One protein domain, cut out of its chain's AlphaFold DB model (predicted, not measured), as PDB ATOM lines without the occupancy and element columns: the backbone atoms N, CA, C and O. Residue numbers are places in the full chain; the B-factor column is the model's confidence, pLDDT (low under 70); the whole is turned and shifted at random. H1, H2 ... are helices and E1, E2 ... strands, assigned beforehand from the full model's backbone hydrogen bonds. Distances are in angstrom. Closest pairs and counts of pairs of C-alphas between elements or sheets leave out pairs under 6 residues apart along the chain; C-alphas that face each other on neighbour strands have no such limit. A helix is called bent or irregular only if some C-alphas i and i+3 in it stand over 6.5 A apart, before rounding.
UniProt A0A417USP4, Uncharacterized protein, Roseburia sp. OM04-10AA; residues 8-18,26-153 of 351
ATOM      1  N   ASN A   8     398.852 231.401 216.198       69.12
ATOM      2  CA  ASN A   8     399.686 231.894 215.097       69.12
ATOM      3  C   ASN A   8     398.881 232.575 213.978       69.12
ATOM      4  O   ASN A   8     399.428 233.410 213.271       69.12
ATOM      5  N   GLN A   9     397.574 232.317 213.850       74.88
ATOM      6  CA  GLN A   9     396.734 232.974 212.843       74.88
ATOM      7  C   GLN A   9     396.605 234.490 213.077       74.88
ATOM      8  O   GLN A   9     396.230 235.220 212.152       74.88
ATOM      9  N   ILE A  10     396.950 234.975 214.280       78.50
ATOM     10  CA  ILE A  10     397.069 236.406 214.581       78.50
ATOM     11  C   ILE A  10     398.272 237.059 213.892       78.50
ATOM     12  O   ILE A  10     398.281 238.276 213.753       78.50
ATOM     13  N   VAL A  11     399.276 236.294 213.459       81.88
ATOM     14  CA  VAL A  11     400.477 236.835 212.816       81.88
ATOM     15  C   VAL A  11     400.132 237.304 211.401       81.88
ATOM     16  O   VAL A  11     399.444 236.624 210.635       81.88
ATOM     17  N   ASP A  12     400.562 238.518 211.074       84.75
ATOM     18  CA  ASP A  12     400.531 239.091 209.732       84.75
ATOM     19  C   ASP A  12     401.853 238.721 209.052       84.75
ATOM     20  O   ASP A  12     402.845 239.433 209.192       84.75
ATOM     21  N   GLU A  13     401.889 237.546 208.418       84.25
ATOM     22  CA  GLU A  13     403.109 236.983 207.819       84.25
ATOM     23  C   GLU A  13     403.708 237.904 206.751       84.25
ATOM     24  O   GLU A  13     404.918 238.079 206.714       84.25
ATOM     25  N   GLU A  14     402.867 238.562 205.948       85.12
ATOM     26  CA  GLU A  14     403.294 239.488 204.889       85.12
ATOM     27  C   GLU A  14     404.015 240.721 205.442       85.12
ATOM     28  O   GLU A  14     404.949 241.238 204.832       85.12
ATOM     29  N   SER A  15     403.570 241.208 206.600       87.06
ATOM     30  CA  SER A  15     404.146 242.382 207.256       87.06
ATOM     31  C   SER A  15     405.172 242.032 208.336       87.06
ATOM     32  O   SER A  15     405.632 242.936 209.043       87.06
ATOM     33  N   SER A  16     405.468 240.745 208.526       88.25
ATOM     34  CA  SER A  16     406.453 240.260 209.489       88.25
ATOM     35  C   SER A  16     407.752 239.910 208.768       88.25
ATOM     36  O   SER A  16     407.746 239.473 207.622       88.25
ATOM     37  N   SER A  17     408.886 240.100 209.430       88.00
ATOM     38  CA  SER A  17     410.199 239.801 208.864       88.00
ATOM     39  C   SER A  17     411.146 239.257 209.924       88.00
ATOM     40  O   SER A  17     411.056 239.598 211.103       88.00
ATOM     41  N   CYS A  18     412.063 238.396 209.491       86.38
ATOM     42  CA  CYS A  18     413.159 237.884 210.302       86.38
ATOM     43  C   CYS A  18     414.439 238.006 209.477       86.38
ATOM     44  O   CYS A  18     414.581 237.353 208.443       86.38
ATOM     45  N   VAL A  26     410.760 241.477 213.187       86.12
ATOM     46  CA  VAL A  26     409.524 242.244 213.346       86.12
ATOM     47  C   VAL A  26     408.362 241.278 213.181       86.12
ATOM     48  O   VAL A  26     408.140 240.751 212.097       86.12
ATOM     49  N   ILE A  27     407.602 241.051 214.250       83.12
ATOM     50  CA  ILE A  27     406.369 240.259 214.199       83.12
ATOM     51  C   ILE A  27     405.196 241.221 214.310       83.12
ATOM     52  O   ILE A  27     404.959 241.812 215.368       83.12
ATOM     53  N   LYS A  28     404.451 241.386 213.218       85.00
ATOM     54  CA  LYS A  28     403.248 242.215 213.203       85.00
ATOM     55  C   LYS A  28     402.024 241.348 213.452       85.00
ATOM     56  O   LYS A  28     401.865 240.284 212.861       85.00
ATOM     57  N   LEU A  29     401.138 241.814 214.328       83.44
ATOM     58  CA  LEU A  29     399.884 241.129 214.624       83.44
ATOM     59  C   LEU A  29     398.729 241.780 213.859       83.44
ATOM     60  O   LEU A  29     398.618 243.008 213.790       83.44
ATOM     61  N   LYS A  30     397.834 240.953 213.323       84.06
ATOM     62  CA  LYS A  30     396.568 241.369 212.723       84.06
ATOM     63  C   LYS A  30     395.715 242.095 213.769       84.06
ATOM     64  O   LYS A  30     395.639 241.697 214.933       84.06
ATOM     65  N   GLY A  31     395.053 243.168 213.339       81.62
ATOM     66  CA  GLY A  31     394.086 243.891 214.167       81.62
ATOM     67  C   GLY A  31     392.750 243.150 214.297       81.62
ATOM     68  O   GLY A  31     392.444 242.262 213.497       81.62
ATOM     69  N   PHE A  32     391.920 243.579 215.256       80.25
ATOM     70  CA  PHE A  32     390.618 242.966 215.564       80.25
ATOM     71  C   PHE A  32     389.707 242.782 214.348       80.25
ATOM     72  O   PHE A  32     389.051 241.753 214.244       80.25
ATOM     73  N   ASN A  33     389.704 243.717 213.396       80.75
ATOM     74  CA  ASN A  33     388.870 243.614 212.192       80.75
ATOM     75  C   ASN A  33     389.222 242.391 211.327       80.75
ATOM     76  O   ASN A  33     388.362 241.854 210.638       80.75
ATOM     77  N   LYS A  34     390.482 241.938 211.356       81.62
ATOM     78  CA  LYS A  34     390.933 240.759 210.605       81.62
ATOM     79  C   LYS A  34     390.752 239.461 211.402       81.62
ATOM     80  O   LYS A  34     390.538 238.422 210.784       81.62
ATOM     81  N   THR A  35     390.808 239.517 212.735       79.56
ATOM     82  CA  THR A  35     390.793 238.343 213.634       79.56
ATOM     83  C   THR A  35     389.440 238.074 214.287       79.56
ATOM     84  O   THR A  35     389.260 237.023 214.894       79.56
ATOM     85  N   THR A  36     388.495 239.007 214.173       84.75
ATOM     86  CA  THR A  36     387.145 238.882 214.725       84.75
ATOM     87  C   THR A  36     386.183 238.433 213.647       84.75
ATOM     88  O   THR A  36     386.209 238.916 212.510       84.75
ATOM     89  N   ARG A  37     385.327 237.492 214.017       85.69
ATOM     90  CA  ARG A  37     384.234 236.993 213.202       85.69
ATOM     91  C   ARG A  37     382.996 236.905 214.071       85.69
ATOM     92  O   ARG A  37     383.091 236.603 215.258       85.69
ATOM     93  N   SER A  38     381.853 237.216 213.489       88.75
ATOM     94  CA  SER A  38     380.574 237.172 214.179       88.75
ATOM     95  C   SER A  38     379.532 236.561 213.269       88.75
ATOM     96  O   SER A  38     379.486 236.894 212.085       88.75
ATOM     97  N   CYS A  39     378.681 235.716 213.825       91.50
ATOM     98  CA  CYS A  39     377.539 235.160 213.123       91.50
ATOM     99  C   CYS A  39     376.321 235.146 214.038       91.50
ATOM    100  O   CYS A  39     376.435 234.945 215.251       91.50
ATOM    101  N   ASP A  40     375.150 235.313 213.439       94.50
ATOM    102  CA  ASP A  40     373.898 235.149 214.159       94.50
ATOM    103  C   ASP A  40     373.616 233.659 214.345       94.50
ATOM    104  O   ASP A  40     373.711 232.852 213.413       94.50
ATOM    105  N   VAL A  41     373.295 233.291 215.578       95.25
ATOM    106  CA  VAL A  41     373.030 231.920 215.995       95.25
ATOM    107  C   VAL A  41     371.728 231.842 216.775       95.25
ATOM    108  O   VAL A  41     371.247 232.820 217.352       95.25
ATOM    109  N   VAL A  42     371.163 230.643 216.816       95.00
ATOM    110  CA  VAL A  42     370.046 230.321 217.701       95.00
ATOM    111  C   VAL A  42     370.549 229.342 218.750       95.00
ATOM    112  O   VAL A  42     371.015 228.261 218.413       95.00
ATOM    113  N   ILE A  43     370.467 229.699 220.025       93.88
ATOM    114  CA  ILE A  43     370.823 228.813 221.132       93.88
ATOM    115  C   ILE A  43     369.557 228.516 221.895       93.88
ATOM    116  O   ILE A  43     368.991 229.400 222.527       93.88
ATOM    117  N   ASP A  44     369.112 227.266 221.822       90.56
ATOM    118  CA  ASP A  44     367.903 226.827 222.506       90.56
ATOM    119  C   ASP A  44     366.676 227.714 222.212       90.56
ATOM    120  O   ASP A  44     365.952 228.158 223.099       90.56
ATOM    121  N   GLY A  45     366.486 228.051 220.935       90.88
ATOM    122  CA  GLY A  45     365.411 228.942 220.486       90.88
ATOM    123  C   GLY A  45     365.651 230.436 220.745       90.88
ATOM    124  O   GLY A  45     364.919 231.259 220.199       90.88
ATOM    125  N   MET A  46     366.684 230.813 221.503       94.06
ATOM    126  CA  MET A  46     367.053 232.209 221.751       94.06
ATOM    127  C   MET A  46     368.004 232.715 220.667       94.06
ATOM    128  O   MET A  46     369.006 232.070 220.359       94.06
ATOM    129  N   LYS A  47     367.719 233.890 220.103       95.50
ATOM    130  CA  LYS A  47     368.621 234.547 219.152       95.50
ATOM    131  C   LYS A  47     369.803 235.173 219.885       95.50
ATOM    132  O   LYS A  47     369.630 235.828 220.916       95.50
ATOM    133  N   ALA A  48     370.992 234.959 219.343       95.31
ATOM    134  CA  ALA A  48     372.217 235.550 219.843       95.31
ATOM    135  C   ALA A  48     373.185 235.838 218.700       95.31
ATOM    136  O   ALA A  48     373.198 235.152 217.681       95.31
ATOM    137  N   ASN A  49     374.066 236.804 218.914       94.19
ATOM    138  CA  ASN A  49     375.259 236.979 218.114       94.19
ATOM    139  C   ASN A  49     376.422 236.235 218.783       94.19
ATOM    140  O   ASN A  49     376.769 236.502 219.939       94.19
ATOM    141  N   LEU A  50     377.009 235.282 218.059       92.56
ATOM    142  CA  LEU A  50     378.223 234.584 218.458       92.56
ATOM    143  C   LEU A  50     379.412 235.284 217.810       92.56
ATOM    144  O   LEU A  50     379.575 235.247 216.593       92.56
ATOM    145  N   MET A  51     380.258 235.889 218.635       89.31
ATOM    146  CA  MET A  51     381.499 236.527 218.222       89.31
ATOM    147  C   MET A  51     382.690 235.692 218.668       89.31
ATOM    148  O   MET A  51     382.784 235.280 219.824       89.31
ATOM    149  N   ILE A  52     383.639 235.507 217.762       85.44
ATOM    150  CA  ILE A  52     384.887 234.801 218.006       85.44
ATOM    151  C   ILE A  52     386.030 235.694 217.573       85.44
ATOM    152  O   ILE A  52     385.998 236.304 216.507       85.44
ATOM    153  N   SER A  53     387.012 235.834 218.450       82.81
ATOM    154  CA  SER A  53     388.107 236.775 218.271       82.81
ATOM    155  C   SER A  53     389.368 236.280 218.959       82.81
ATOM    156  O   SER A  53     389.323 235.405 219.825       82.81
ATOM    157  N   ILE A  54     390.499 236.883 218.607       78.62
ATOM    158  CA  ILE A  54     391.735 236.754 219.370       78.62
ATOM    159  C   ILE A  54     392.072 238.118 219.947       78.62
ATOM    160  O   ILE A  54     392.247 239.090 219.208       78.62
ATOM    161  N   THR A  55     392.217 238.180 221.264       71.62
ATOM    162  CA  THR A  55     392.752 239.364 221.927       71.62
ATOM    163  C   THR A  55     394.262 239.320 221.967       71.62
ATOM    164  O   THR A  55     394.868 238.299 222.315       71.62
ATOM    165  N   GLN A  56     394.848 240.470 221.659       69.06
ATOM    166  CA  GLN A  56     396.269 240.701 221.830       69.06
ATOM    167  C   GLN A  56     396.623 240.687 223.321       69.06
ATOM    168  O   GLN A  56     395.808 241.096 224.158       69.06
ATOM    169  N   PRO A  57     397.822 240.206 223.673       64.19
ATOM    170  CA  PRO A  57     398.335 240.406 225.013       64.19
ATOM    171  C   PRO A  57     398.377 241.910 225.324       64.19
ATOM    172  O   PRO A  57     398.730 242.721 224.470       64.19
ATOM    173  N   GLY A  58     397.924 242.284 226.524       61.12
ATOM    174  CA  GLY A  58     397.885 243.683 226.946       61.12
ATOM    175  C   GLY A  58     399.277 244.314 226.966       61.12
ATOM    176  O   GLY A  58     400.286 243.607 226.956       61.12
ATOM    177  N   LEU A  59     399.330 245.650 227.023       56.72
ATOM    178  CA  LEU A  59     400.603 246.353 227.144       56.72
ATOM    179  C   LEU A  59     401.384 245.806 228.351       56.72
ATOM    180  O   LEU A  59     400.808 245.631 229.432       56.72
ATOM    181  N   PRO A  60     402.686 245.544 228.190       55.22
ATOM    182  CA  PRO A  60     403.538 245.028 229.247       55.22
ATOM    183  C   PRO A  60     403.877 246.137 230.244       55.22
ATOM    184  O   PRO A  60     404.984 246.660 230.272       55.22
ATOM    185  N   ILE A  61     402.903 246.543 231.052       55.44
ATOM    186  CA  ILE A  61     403.064 247.685 231.963       55.44
ATOM    187  C   ILE A  61     403.957 247.308 233.166       55.44
ATOM    188  O   ILE A  61     404.513 248.185 233.819       55.44
ATOM    189  N   TYR A  62     404.176 246.009 233.423       56.62
ATOM    190  CA  TYR A  62     404.992 245.530 234.543       56.62
ATOM    191  C   TYR A  62     405.965 244.426 234.112       56.62
ATOM    192  O   TYR A  62     405.561 243.295 233.831       56.62
ATOM    193  N   LEU A  63     407.261 244.750 234.090       51.66
ATOM    194  CA  LEU A  63     408.351 243.792 233.901       51.66
ATOM    195  C   LEU A  63     408.410 242.843 235.110       51.66
ATOM    196  O   LEU A  63     408.627 243.277 236.241       51.66
ATOM    197  N   LYS A  64     408.203 241.546 234.874       55.09
ATOM    198  CA  LYS A  64     408.419 240.469 235.855       55.09
ATOM    199  C   LYS A  64     409.655 239.646 235.447       55.09
ATOM    200  O   LYS A  64     409.990 239.655 234.268       55.09
ATOM    201  N   PRO A  65     410.314 238.917 236.372       50.03
ATOM    202  CA  PRO A  65     411.510 238.114 236.072       50.03
ATOM    203  C   PRO A  65     411.331 237.096 234.931       50.03
ATOM    204  O   PRO A  65     412.282 236.804 234.218       50.03
ATOM    205  N   GLU A  66     410.104 236.612 234.711       52.81
ATOM    206  CA  GLU A  66     409.707 235.747 233.588       52.81
ATOM    207  C   GLU A  66     408.840 236.519 232.585       52.81
ATOM    208  O   GLU A  66     407.693 236.170 232.285       52.81
ATOM    209  N   TYR A  67     409.356 237.655 232.126       49.84
ATOM    210  CA  TYR A  67     408.646 238.501 231.185       49.84
ATOM    211  C   TYR A  67     408.450 237.775 229.846       49.84
ATOM    212  O   TYR A  67     409.407 237.440 229.152       49.84
ATOM    213  N   ASN A  68     407.190 237.566 229.468       58.78
ATOM    214  CA  ASN A  68     406.801 237.200 228.115       58.78
ATOM    215  C   ASN A  68     405.949 238.327 227.524       58.78
ATOM    216  O   ASN A  68     405.260 239.039 228.253       58.78
ATOM    217  N   LEU A  69     405.950 238.460 226.196       60.16
ATOM    218  CA  LEU A  69     405.106 239.410 225.453       60.16
ATOM    219  C   LEU A  69     403.597 239.092 225.566       60.16
ATOM    220  O   LEU A  69     402.797 239.636 224.817       60.16
ATOM    221  N   GLY A  70     403.214 238.205 226.489       62.06
ATOM    222  CA  GLY A  70     401.908 237.593 226.629       62.06
ATOM    223  C   GLY A  70     401.618 236.561 225.541       62.06
ATOM    224  O   GLY A  70     402.225 236.532 224.472       62.06
ATOM    225  N   LYS A  71     400.668 235.668 225.827       66.25
ATOM    226  CA  LYS A  71     400.112 234.741 224.835       66.25
ATOM    227  C   LYS A  71     398.790 235.321 224.328       66.25
ATOM    228  O   LYS A  71     397.977 235.720 225.169       66.25
ATOM    229  N   PRO A  72     398.551 235.372 223.004       71.00
ATOM    230  CA  PRO A  72     397.234 235.693 222.472       71.00
ATOM    231  C   PRO A  72     396.170 234.802 223.118       71.00
ATOM    232  O   PRO A  72     396.413 233.617 223.364       71.00
ATOM    233  N   LYS A  73     394.999 235.371 223.408       72.56
ATOM    234  CA  LYS A  73     393.874 234.625 223.986       72.56
ATOM    235  C   LYS A  73     392.719 234.590 223.001       72.56
ATOM    236  O   LYS A  73     392.331 235.629 222.476       72.56
ATOM    237  N   THR A  74     392.149 233.411 222.793       78.00
ATOM    238  CA  THR A  74     390.894 233.261 222.051       78.00
ATOM    239  C   THR A  74     389.729 233.650 222.951       78.00
ATOM    240  O   THR A  74     389.653 233.205 224.098       78.00
ATOM    241  N   ILE A  75     388.819 234.460 222.421       82.56
ATOM    242  CA  ILE A  75     387.567 234.850 223.063       82.56
ATOM    243  C   ILE A  75     386.413 234.337 222.215       82.56
ATOM    244  O   ILE A  75     386.375 234.565 221.008       82.56
ATOM    245  N   LEU A  76     385.458 233.693 222.879       88.44
ATOM    246  CA  LEU A  76     384.130 233.412 222.359       88.44
ATOM    247  C   LEU A  76     383.144 234.208 223.211       88.44
ATOM    248  O   LEU A  76     383.149 234.103 224.436       88.44
ATOM    249  N   ARG A  77     382.324 235.032 222.568       89.94
ATOM    250  CA  ARG A  77     381.309 235.856 223.218       89.94
ATOM    251  C   ARG A  77     379.955 235.544 222.613       89.94
ATOM    252  O   ARG A  77     379.802 235.568 221.398       89.94
ATOM    253  N   LEU A  78     378.981 235.319 223.481       93.44
ATOM    254  CA  LEU A  78     377.573 235.273 223.123       93.44
ATOM    255  C   LEU A  78     376.894 236.533 223.630       93.44
ATOM    256  O   LEU A  78     377.017 236.877 224.806       93.44
ATOM    257  N   MET A  79     376.187 237.212 222.741       93.19
ATOM    258  CA  MET A  79     375.382 238.381 223.065       93.19
ATOM    259  C   MET A  79     373.953 238.105 222.625       93.19
ATOM    260  O   MET A  79     373.700 237.920 221.441       93.19
ATOM    261  N   PHE A  80     373.039 238.029 223.585       93.31
ATOM    262  CA  PHE A  80     371.634 237.741 223.324       93.31
ATOM    263  C   PHE A  80     370.867 239.028 223.028       93.31
ATOM    264  O   PHE A  80     371.135 240.064 223.638       93.31
ATOM    265  N   ASP A  81     369.894 238.940 222.121       88.44
ATOM    266  CA  ASP A  81     369.043 240.080 221.748       88.44
ATOM    267  C   ASP A  81     368.142 240.524 222.911       88.44
ATOM    268  O   ASP A  81     367.759 241.688 223.026       88.44
ATOM    269  N   THR A  82     367.797 239.578 223.785       89.06
ATOM    270  CA  THR A  82     366.954 239.779 224.961       89.06
ATOM    271  C   THR A  82     367.680 239.339 226.222       89.06
ATOM    272  O   THR A  82     368.595 238.516 226.174       89.06
ATOM    273  N   SER A  83     367.240 239.853 227.373       89.00
ATOM    274  CA  SER A  83     367.731 239.372 228.664       89.00
ATOM    275  C   SER A  83     367.501 237.864 228.799       89.00
ATOM    276  O   SER A  83     366.451 237.352 228.406       89.00
ATOM    277  N   VAL A  84     368.494 237.164 229.341       91.44
ATOM    278  CA  VAL A  84     368.468 235.716 229.549       91.44
ATOM    279  C   VAL A  84     368.560 235.439 231.038       91.44
ATOM    280  O   VAL A  84     369.470 235.911 231.717       91.44
ATOM    281  N   GLU A  85     367.628 234.639 231.544       90.38
ATOM    282  CA  GLU A  85     367.651 234.207 232.936       90.38
ATOM    283  C   GLU A  85     368.863 233.316 233.227       90.38
ATOM    284  O   GLU A  85     369.205 232.412 232.458       90.38
ATOM    285  N   ILE A  86     369.488 233.523 234.390       87.75
ATOM    286  CA  ILE A  86     370.692 232.791 234.811       87.75
ATOM    287  C   ILE A  86     370.480 231.265 234.840       87.75
ATOM    288  O   ILE A  86     371.421 230.507 234.614       87.75
ATOM    289  N   CYS A  87     369.246 230.787 235.052       90.25
ATOM    290  CA  CYS A  87     368.924 229.357 235.038       90.25
ATOM    291  C   CYS A  87     369.214 228.687 233.682       90.25
ATOM    292  O   CYS A  87     369.504 227.490 233.640       90.25
ATOM    293  N   ASN A  88     369.219 229.454 232.588       92.31
ATOM    294  CA  ASN A  88     369.528 228.956 231.248       92.31
ATOM    295  C   ASN A  88     371.034 228.800 230.995       92.31
ATOM    296  O   ASN A  88     371.420 228.161 230.015       92.31
ATOM    297  N   PHE A  89     371.893 229.310 231.889       91.00
ATOM    298  CA  PHE A  89     373.351 229.258 231.747       91.00
ATOM    299  C   PHE A  89     373.861 227.847 231.451       91.00
ATOM    300  O   PHE A  89     374.604 227.649 230.494       91.00
ATOM    301  N   ARG A  90     373.423 226.845 232.227       91.12
ATOM    302  CA  ARG A  90     373.858 225.451 232.037       91.12
ATOM    303  C   ARG A  90     373.536 224.951 230.631       91.12
ATOM    304  O   ARG A  90     374.348 224.256 230.028       91.12
ATOM    305  N   LYS A  91     372.353 225.282 230.118       92.94
ATOM    306  CA  LYS A  91     371.898 224.821 228.806       92.94
ATOM    307  C   LYS A  91     372.699 225.486 227.689       92.94
ATOM    308  O   LYS A  91     373.217 224.785 226.829       92.94
ATOM    309  N   ILE A  92     372.899 226.799 227.776       94.25
ATOM    310  CA  ILE A  92     373.737 227.573 226.847       94.25
ATOM    311  C   ILE A  92     375.183 227.064 226.855       94.25
ATOM    312  O   ILE A  92     375.773 226.852 225.797       94.25
ATOM    313  N   TYR A  93     375.737 226.807 228.042       92.50
ATOM    314  CA  TYR A  93     377.069 226.229 228.195       92.50
ATOM    315  C   TYR A  93     377.181 224.888 227.466       92.50
ATOM    316  O   TYR A  93     378.103 224.704 226.677       92.50
ATOM    317  N   MET A  94     376.225 223.972 227.677       92.31
ATOM    318  CA  MET A  94     376.241 222.660 227.023       92.31
ATOM    319  C   MET A  94     376.140 222.761 225.498       92.31
ATOM    320  O   MET A  94     376.777 221.974 224.805       92.31
ATOM    321  N   TRP A  95     375.406 223.746 224.975       94.56
ATOM    322  CA  TRP A  95     375.302 223.968 223.532       94.56
ATOM    323  C   TRP A  95     376.648 224.282 222.885       94.56
ATOM    324  O   TRP A  95     377.016 223.672 221.877       94.56
ATOM    325  N   ILE A  96     377.396 225.203 223.491       92.88
ATOM    326  CA  ILE A  96     378.737 225.558 223.022       92.88
ATOM    327  C   ILE A  96     379.727 224.428 223.309       92.88
ATOM    328  O   ILE A  96     380.567 224.126 222.470       92.88
ATOM    329  N   TYR A  97     379.607 223.762 224.455       91.75
ATOM    330  CA  TYR A  97     380.458 222.630 224.802       91.75
ATOM    331  C   TYR A  97     380.354 221.495 223.777       91.75
ATOM    332  O   TYR A  97     381.378 221.042 223.280       91.75
ATOM    333  N   ASN A  98     379.143 221.081 223.395       93.38
ATOM    334  CA  ASN A  98     378.934 220.020 222.403       93.38
ATOM    335  C   ASN A  98     379.536 220.378 221.040       93.38
ATOM    336  O   ASN A  98     380.162 219.535 220.396       93.38
ATOM    337  N   LEU A  99     379.401 221.643 220.628       92.56
ATOM    338  CA  LEU A  99     380.062 222.161 219.434       92.56
ATOM    339  C   LEU A  99     381.585 222.015 219.553       92.56
ATOM    340  O   LEU A  99     382.218 221.448 218.666       92.56
ATOM    341  N   MET A 100     382.178 222.450 220.663       89.50
ATOM    342  CA  MET A 100     383.625 222.363 220.868       89.50
ATOM    343  C   MET A 100     384.135 220.918 220.940       89.50
ATOM    344  O   MET A 100     385.188 220.626 220.372       89.50
ATOM    345  N   VAL A 101     383.382 220.012 221.570       90.62
ATOM    346  CA  VAL A 101     383.662 218.566 221.605       90.62
ATOM    347  C   VAL A 101     383.690 217.986 220.194       90.62
ATOM    348  O   VAL A 101     384.611 217.245 219.852       90.62
ATOM    349  N   PHE A 102     382.729 218.361 219.348       92.31
ATOM    350  CA  PHE A 102     382.701 217.943 217.949       92.31
ATOM    351  C   PHE A 102     383.891 218.498 217.152       92.31
ATOM    352  O   PHE A 102     384.509 217.783 216.373       92.31
ATOM    353  N   LEU A 103     384.274 219.754 217.357       88.94
ATOM    354  CA  LEU A 103     385.357 220.371 216.580       88.94
ATOM    355  C   LEU A 103     386.757 219.890 216.986       88.94
ATOM    356  O   LEU A 103     387.657 219.879 216.151       88.94
ATOM    357  N   ASN A 104     386.938 219.497 218.250       87.12
ATOM    358  CA  ASN A 104     388.212 218.994 218.779       87.12
ATOM    359  C   ASN A 104     388.288 217.457 218.794       87.12
ATOM    360  O   ASN A 104     389.332 216.904 219.116       87.12
ATOM    361  N   PHE A 105     387.180 216.766 218.504       89.06
ATOM    362  CA  PHE A 105     387.053 215.307 218.567       89.06
ATOM    363  C   PHE A 105     387.562 214.690 219.883       89.06
ATOM    364  O   PHE A 105     388.205 213.643 219.914       89.06
ATOM    365  N   ARG A 106     387.240 215.342 221.001       88.56
ATOM    366  CA  ARG A 106     387.521 214.878 222.364       88.56
ATOM    367  C   ARG A 106     386.507 215.484 223.321       88.56
ATOM    368  O   ARG A 106     386.024 216.587 223.076       88.56
ATOM    369  N   LYS A 107     386.167 214.784 224.401       88.94
ATOM    370  CA  LYS A 107     385.195 215.289 225.384       88.94
ATOM    371  C   LYS A 107     385.826 216.116 226.490       88.94
ATOM    372  O   LYS A 107     385.151 216.982 227.020       88.94
ATOM    373  N   ASP A 108     387.087 215.911 226.837       86.88
ATOM    374  CA  ASP A 108     387.813 216.674 227.860       86.88
ATOM    375  C   ASP A 108     388.271 218.065 227.368       86.88
ATOM    376  O   ASP A 108     389.439 218.442 227.506       86.88
ATOM    377  N   VAL A 109     387.336 218.826 226.790       85.00
ATOM    378  CA  VAL A 109     387.541 220.194 226.296       85.00
ATOM    379  C   VAL A 109     387.473 221.192 227.448       85.00
ATOM    380  O   VAL A 109     386.486 221.262 228.188       85.00
ATOM    381  N   PHE A 110     388.488 222.043 227.562       83.69
ATOM    382  CA  PHE A 110     388.507 223.144 228.517       83.69
ATOM    383  C   PHE A 110     387.923 224.432 227.920       83.69
ATOM    384  O   PHE A 110     388.498 225.034 227.017       83.69
ATOM    385  N   MET A 111     386.815 224.937 228.474       83.12
ATOM    386  CA  MET A 111     386.162 226.161 227.977       83.12
ATOM    387  C   MET A 111     386.851 227.468 228.405       83.12
ATOM    388  O   MET A 111     386.645 228.504 227.780       83.12
ATOM    389  N   GLY A 112     387.773 227.428 229.372       80.62
ATOM    390  CA  GLY A 112     388.416 228.633 229.901       80.62
ATOM    391  C   GLY A 112     387.635 229.295 231.029       80.62
ATOM    392  O   GLY A 112     386.736 228.703 231.618       80.62
ATOM    393  N   GLU A 113     388.031 230.527 231.335       83.50
ATOM    394  CA  GLU A 113     387.281 231.407 232.224       83.50
ATOM    395  C   GLU A 113     386.020 231.895 231.510       83.50
ATOM    396  O   GLU A 113     386.067 232.246 230.329       83.50
ATOM    397  N   ILE A 114     384.898 231.884 232.226       88.75
ATOM    398  CA  ILE A 114     383.613 232.341 231.710       88.75
ATOM    399  C   ILE A 114     383.208 233.583 232.489       88.75
ATOM    400  O   ILE A 114     383.219 233.609 233.715       88.75
ATOM    401  N   GLU A 115     382.841 234.623 231.757       88.50
ATOM    402  CA  GLU A 115     382.341 235.863 232.329       88.50
ATOM    403  C   GLU A 115     380.882 236.031 231.924       88.50
ATOM    404  O   GLU A 115     380.533 235.948 230.744       88.50
ATOM    405  N   LEU A 116     380.023 236.275 232.912       90.88
ATOM    406  CA  LEU A 116     378.627 236.634 232.695       90.88
ATOM    407  C   LEU A 116     378.471 238.121 232.973       90.88
ATOM    408  O   LEU A 116     378.901 238.606 234.023       90.88
ATOM    409  N   GLY A 117     377.837 238.845 232.054       89.81
ATOM    410  CA  GLY A 117     377.658 240.279 232.208       89.81
ATOM    411  C   GLY A 117     376.492 240.851 231.422       89.81
ATOM    412  O   GLY A 117     376.022 240.255 230.457       89.81
ATOM    413  N   ASN A 118     376.066 242.037 231.847       87.62
ATOM    414  CA  ASN A 118     375.108 242.876 231.136       87.62
ATOM    415  C   ASN A 118     375.844 244.010 230.425       87.62
ATOM    416  O   ASN A 118     376.901 244.456 230.875       87.62
ATOM    417  N   LEU A 119     375.273 244.508 229.331       84.25
ATOM    418  CA  LEU A 119     375.741 245.753 228.733       84.25
ATOM    419  C   LEU A 119     375.299 246.919 229.620       84.25
ATOM    420  O   LEU A 119     374.113 247.067 229.909       84.25
ATOM    421  N   ASN A 120     376.253 247.733 230.060       78.94
ATOM    422  CA  ASN A 120     375.956 249.000 230.717       78.94
ATOM    423  C   ASN A 120     375.588 250.082 229.681       78.94
ATOM    424  O   ASN A 120     375.627 249.847 228.470       78.94
ATOM    425  N   GLU A 121     375.270 251.290 230.152       75.81
ATOM    426  CA  GLU A 121     374.913 252.434 229.296       75.81
ATOM    427  C   GLU A 121     376.012 252.794 228.274       75.81
ATOM    428  O   GLU A 121     375.720 253.254 227.173       75.81
ATOM    429  N   GLU A 122     377.276 252.496 228.587       75.75
ATOM    430  CA  GLU A 122     378.435 252.695 227.706       75.75
ATOM    431  C   GLU A 122     378.704 251.508 226.757       75.75
ATOM    432  O   GLU A 122     379.751 251.458 226.107       75.75
ATOM    433  N   LYS A 123     377.800 250.518 226.687       74.00
ATOM    434  CA  LYS A 123     377.969 249.249 225.947       74.00
ATOM    435  C   LYS A 123     379.189 248.423 226.379       74.00
ATOM    436  O   LYS A 123     379.670 247.572 225.628       74.00
ATOM    437  N   LYS A 124     379.692 248.638 227.593       76.44
ATOM    438  CA  LYS A 124     380.707 247.787 228.222       76.44
ATOM    439  C   LYS A 124     380.028 246.659 228.984       76.44
ATOM    440  O   LYS A 124     378.948 246.826 229.543       76.44
ATOM    441  N   VAL A 125     380.689 245.505 229.016       80.38
ATOM    442  CA  VAL A 125     380.213 244.338 229.762       80.38
ATOM    443  C   VAL A 125     380.498 244.563 231.248       80.38
ATOM    444  O   VAL A 125     381.656 244.601 231.660       80.38
ATOM    445  N   ALA A 126     379.449 244.733 232.047       84.56
ATOM    446  CA  ALA A 126     379.518 244.759 233.501       84.56
ATOM    447  C   ALA A 126     379.268 243.346 234.039       84.56
ATOM    448  O   ALA A 126     378.231 242.751 233.743       84.56
ATOM    449  N   LYS A 127     380.214 242.807 234.816       87.50
ATOM    450  CA  LYS A 127     380.118 241.461 235.401       87.50
ATOM    451  C   LYS A 127     378.922 241.372 236.353       87.50
ATOM    452  O   LYS A 127     378.762 242.236 237.210       87.50
ATOM    453  N   VAL A 128     378.114 240.320 236.219       87.19
ATOM    454  CA  VAL A 128     376.911 240.101 237.053       87.19
ATOM    455  C   VAL A 128     377.000 238.870 237.952       87.19
ATOM    456  O   VAL A 128     376.229 238.761 238.898       87.19
ATOM    457  N   ALA A 129     377.922 237.945 237.675       85.06
ATOM    458  CA  ALA A 129     378.108 236.735 238.468       85.06
ATOM    459  C   ALA A 129     379.530 236.173 238.329       85.06
ATOM    460  O   ALA A 129     380.187 236.360 237.301       85.06
ATOM    461  N   ASP A 130     379.971 235.442 239.351       84.88
ATOM    462  CA  ASP A 130     381.146 234.576 239.291       84.88
ATOM    463  C   ASP A 130     380.733 233.170 238.841       84.88
ATOM    464  O   ASP A 130     379.747 232.613 239.330       84.88
ATOM    465  N   THR A 131     381.488 232.572 237.919       84.56
ATOM    466  CA  THR A 131     381.240 231.201 237.459       84.56
ATOM    467  C   THR A 131     382.354 230.274 237.915       84.56
ATOM    468  O   THR A 131     383.526 230.519 237.627       84.56
ATOM    469  N   TYR A 132     381.978 229.164 238.542       82.56
ATOM    470  CA  TYR A 132     382.901 228.104 238.928       82.56
ATOM    471  C   TYR A 132     382.466 226.801 238.264       82.56
ATOM    472  O   TYR A 132     381.423 226.240 238.598       82.56
ATOM    473  N   ILE A 133     383.262 226.323 237.307       79.50
ATOM    474  CA  ILE A 133     383.044 225.034 236.649       79.50
ATOM    475  C   ILE A 133     384.047 224.044 237.223       79.50
ATOM    476  O   ILE A 133     385.254 224.184 237.032       79.50
ATOM    477  N   LEU A 134     383.538 223.027 237.917       72.75
ATOM    478  CA  LEU A 134     384.334 221.894 238.382       72.75
ATOM    479  C   LEU A 134     384.666 220.992 237.184       72.75
ATOM    480  O   LEU A 134     383.993 219.996 236.926       72.75
ATOM    481  N   GLY A 135     385.674 221.384 236.407       62.78
ATOM    482  CA  GLY A 135     386.223 220.557 235.336       62.78
ATOM    483  C   GLY A 135     387.084 219.427 235.901       62.78
ATOM    484  O   GLY A 135     387.820 219.626 236.868       62.78
ATOM    485  N   LYS A 136     387.027 218.241 235.282       59.44
ATOM    486  CA  LYS A 136     388.085 217.232 235.456       59.44
ATOM    487  C   LYS A 136     389.411 217.817 234.949       59.44
ATOM    488  O   LYS A 136     389.395 218.715 234.110       59.44
ATOM    489  N   ASN A 137     390.531 217.327 235.488       56.09
ATOM    490  CA  ASN A 137     391.879 217.814 235.178       56.09
ATOM    491  C   ASN A 137     392.052 218.107 233.683       56.09
ATOM    492  O   ASN A 137     391.762 217.260 232.841       56.09
ATOM    493  N   LYS A 138     392.536 219.315 233.384       63.19
ATOM    494  CA  LYS A 138     392.918 219.728 232.038       63.19
ATOM    495  C   LYS A 138     394.022 218.793 231.548       63.19
ATOM    496  O   LYS A 138     395.152 218.892 232.024       63.19
ATOM    497  N   ASN A 139     393.701 217.907 230.614       65.62
ATOM    498  CA  ASN A 139     394.735 217.194 229.880       65.62
ATOM    499  C   ASN A 139     395.365 218.171 228.883       65.62
ATOM    500  O   ASN A 139     394.675 219.003 228.290       65.62
ATOM    501  N   GLU A 140     396.686 218.121 228.734       62.22
ATOM    502  CA  GLU A 140     397.362 218.934 227.727       62.22
ATOM    503  C   GLU A 140     396.948 218.473 226.325       62.22
ATOM    504  O   GLU A 140     396.845 217.278 226.058       62.22
ATOM    505  N   ILE A 141     396.683 219.435 225.439       67.31
ATOM    506  CA  ILE A 141     396.511 219.173 224.009       67.31
ATOM    507  C   ILE A 141     397.894 218.830 223.468       67.31
ATOM    508  O   ILE A 141     398.786 219.681 223.518       67.31
ATOM    509  N   THR A 142     398.081 217.600 222.990       66.94
ATOM    510  CA  THR A 142     399.389 217.171 222.473       66.94
ATOM    511  C   THR A 142     399.604 217.595 221.024       66.94
ATOM    512  O   THR A 142     400.748 217.791 220.622       66.94
ATOM    513  N   ASP A 143     398.518 217.815 220.275       71.69
ATOM    514  CA  ASP A 143     398.556 218.248 218.881       71.69
ATOM    515  C   ASP A 143     397.496 219.329 218.596       71.69
ATOM    516  O   ASP A 143     396.297 219.065 218.529       71.69
ATOM    517  N   ILE A 144     397.952 220.574 218.435       68.50
ATOM    518  CA  ILE A 144     397.102 221.744 218.134       68.50
ATOM    519  C   ILE A 144     396.590 221.682 216.685       68.50
ATOM    520  O   ILE A 144     395.614 222.354 216.335       68.50
ATOM    521  N   ASP A 145     397.223 220.883 215.825       69.25
ATOM    522  CA  ASP A 145     396.806 220.762 214.437       69.25
ATOM    523  C   ASP A 145     395.586 219.847 214.280       69.25
ATOM    524  O   ASP A 145     394.843 219.994 213.304       69.25
ATOM    525  N   ARG A 146     395.292 219.034 215.303       74.50
ATOM    526  CA  ARG A 146     394.182 218.079 215.352       74.50
ATOM    527  C   ARG A 146     392.824 218.688 215.721       74.50
ATOM    528  O   ARG A 146     392.125 218.196 216.604       74.50
ATOM    529  N   ILE A 147     392.442 219.774 215.049       76.62
ATOM    530  CA  ILE A 147     391.180 220.499 215.279       76.62
ATOM    531  C   ILE A 147     390.515 220.926 213.964       76.62
ATOM    532  O   ILE A 147     391.184 221.331 213.009       76.62
ATOM    533  N   ILE A 148     389.180 220.960 213.943       80.12
ATOM    534  CA  ILE A 148     388.433 221.729 212.940       80.12
ATOM    535  C   ILE A 148     388.431 223.192 213.387       80.12
ATOM    536  O   ILE A 148     387.618 223.617 214.209       80.12
ATOM    537  N   GLY A 149     389.364 223.975 212.846       75.88
ATOM    538  CA  GLY A 149     389.408 225.417 213.072       75.88
ATOM    539  C   GLY A 149     388.158 226.143 212.558       75.88
ATOM    540  O   GLY A 149     387.506 225.704 211.610       75.88
ATOM    541  N   TYR A 150     387.860 227.303 213.149       77.50
ATOM    542  CA  TYR A 150     386.689 228.129 212.819       77.50
ATOM    543  C   TYR A 150     386.469 228.356 211.313       77.50
ATOM    544  O   TYR A 150     385.337 228.303 210.845       77.50
ATOM    545  N   TYR A 151     387.542 228.556 210.544       77.94
ATOM    546  CA  TYR A 151     387.472 228.837 209.106       77.94
ATOM    547  C   TYR A 151     386.812 227.721 208.280       77.94
ATOM    548  O   TYR A 151     386.288 227.997 207.208       77.94
ATOM    549  N   PHE A 152     386.807 226.475 208.764       81.06
ATOM    550  CA  PHE A 152     386.114 225.378 208.081       81.06
ATOM    551  C   PHE A 152     384.593 225.460 208.229       81.06
ATOM    552  O   PHE A 152     383.857 224.937 207.399       81.06
ATOM    553  N   VAL A 153     384.113 226.078 209.308       84.50
ATOM    554  CA  VAL A 153     382.707 226.005 209.719       84.50
ATOM    555  C   VAL A 153     382.032 227.371 209.784       84.50
ATOM    556  O   VAL A 153     380.831 227.424 210.022       84.50
TER     557      VAL A 153
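What this domain is: This is residues 8 to 18 and 26 to 153 of the 351 residues of an uncharacterized protein of Roseburia sp. OM04-10AA (UniProt A0A417USP4). Picture a twisted ribbon of three strands, E1, E2 and E3, with the long helix H2 set near one end of it and a small separate hairpin, E4 and E5, near E3. Long loops make up much of the rest, and residues 61 to 67 stick out freely. The 139 printed residues run H1 E1 E2 E3 H2 E4 E5 H3, a mixed class with 61 residues in named elements, under half. The whole is only just compact, close to loose, with a radius of gyration of the C-alphas of 17.2 A and spans of 50 by 40 by 32 A.

Where its parts are: Find C-alpha 32 at (390.618, 242.966, 215.564), where H1, residues 32 to 35, begins. E1 is residues 37 to 43, 17.6 A; E2 is 46 to 55, 26.7 A; E3 is 73 to 80, 22.5 A. H2, residues 86 to 104, is 27.5 A long and only just irregular: C-alphas 87 and 90 are 7.0 A apart. Then come E4, 116 to 119, E5, 125 to 129, and H3, 150 to 153, ending at (382.707, 226.005, 209.719).

How they stand to each other: Look first at the strongly twisted sheet E1 - E2 - E3, a meander, each strand the antiparallel neighbour of the one before. N 39 and O 50 are 2.9 A apart; N 51 and O 77, 2.8 A. H1 only grazes this sheet, its closest C-alphas to E2 being Thr 35 and Ser 53, 5.6 A. H2 only grazes it with residues 91 to 96; C-alphas 43 of E1 and 92 of H2 are their closest, 6.5 A. The antiparallel hairpin E4 and E5 has N 126 and O 118 at 2.8 A; E3 and E4 are near each other. H3 is not on the three-stranded sheet. In H2, 13 of 15 O i to N i+4 pairs are within hydrogen-bond range; H1 and H3 are too short for one.

The domain as a whole: The C-alphas of Cys 18 and Cys 87 are farthest apart, 51.4 A. Residues 19 to 25 are not printed; C-alphas 18 and 26 are 6.4 A apart across the cut. E2 to E3, H2 to E4 and E5 to H3 are long links. Mean pLDDT of the printed part is 80.9; it is under 70 at residues 8, 56 to 71, 135 to 142 and 144 to 145.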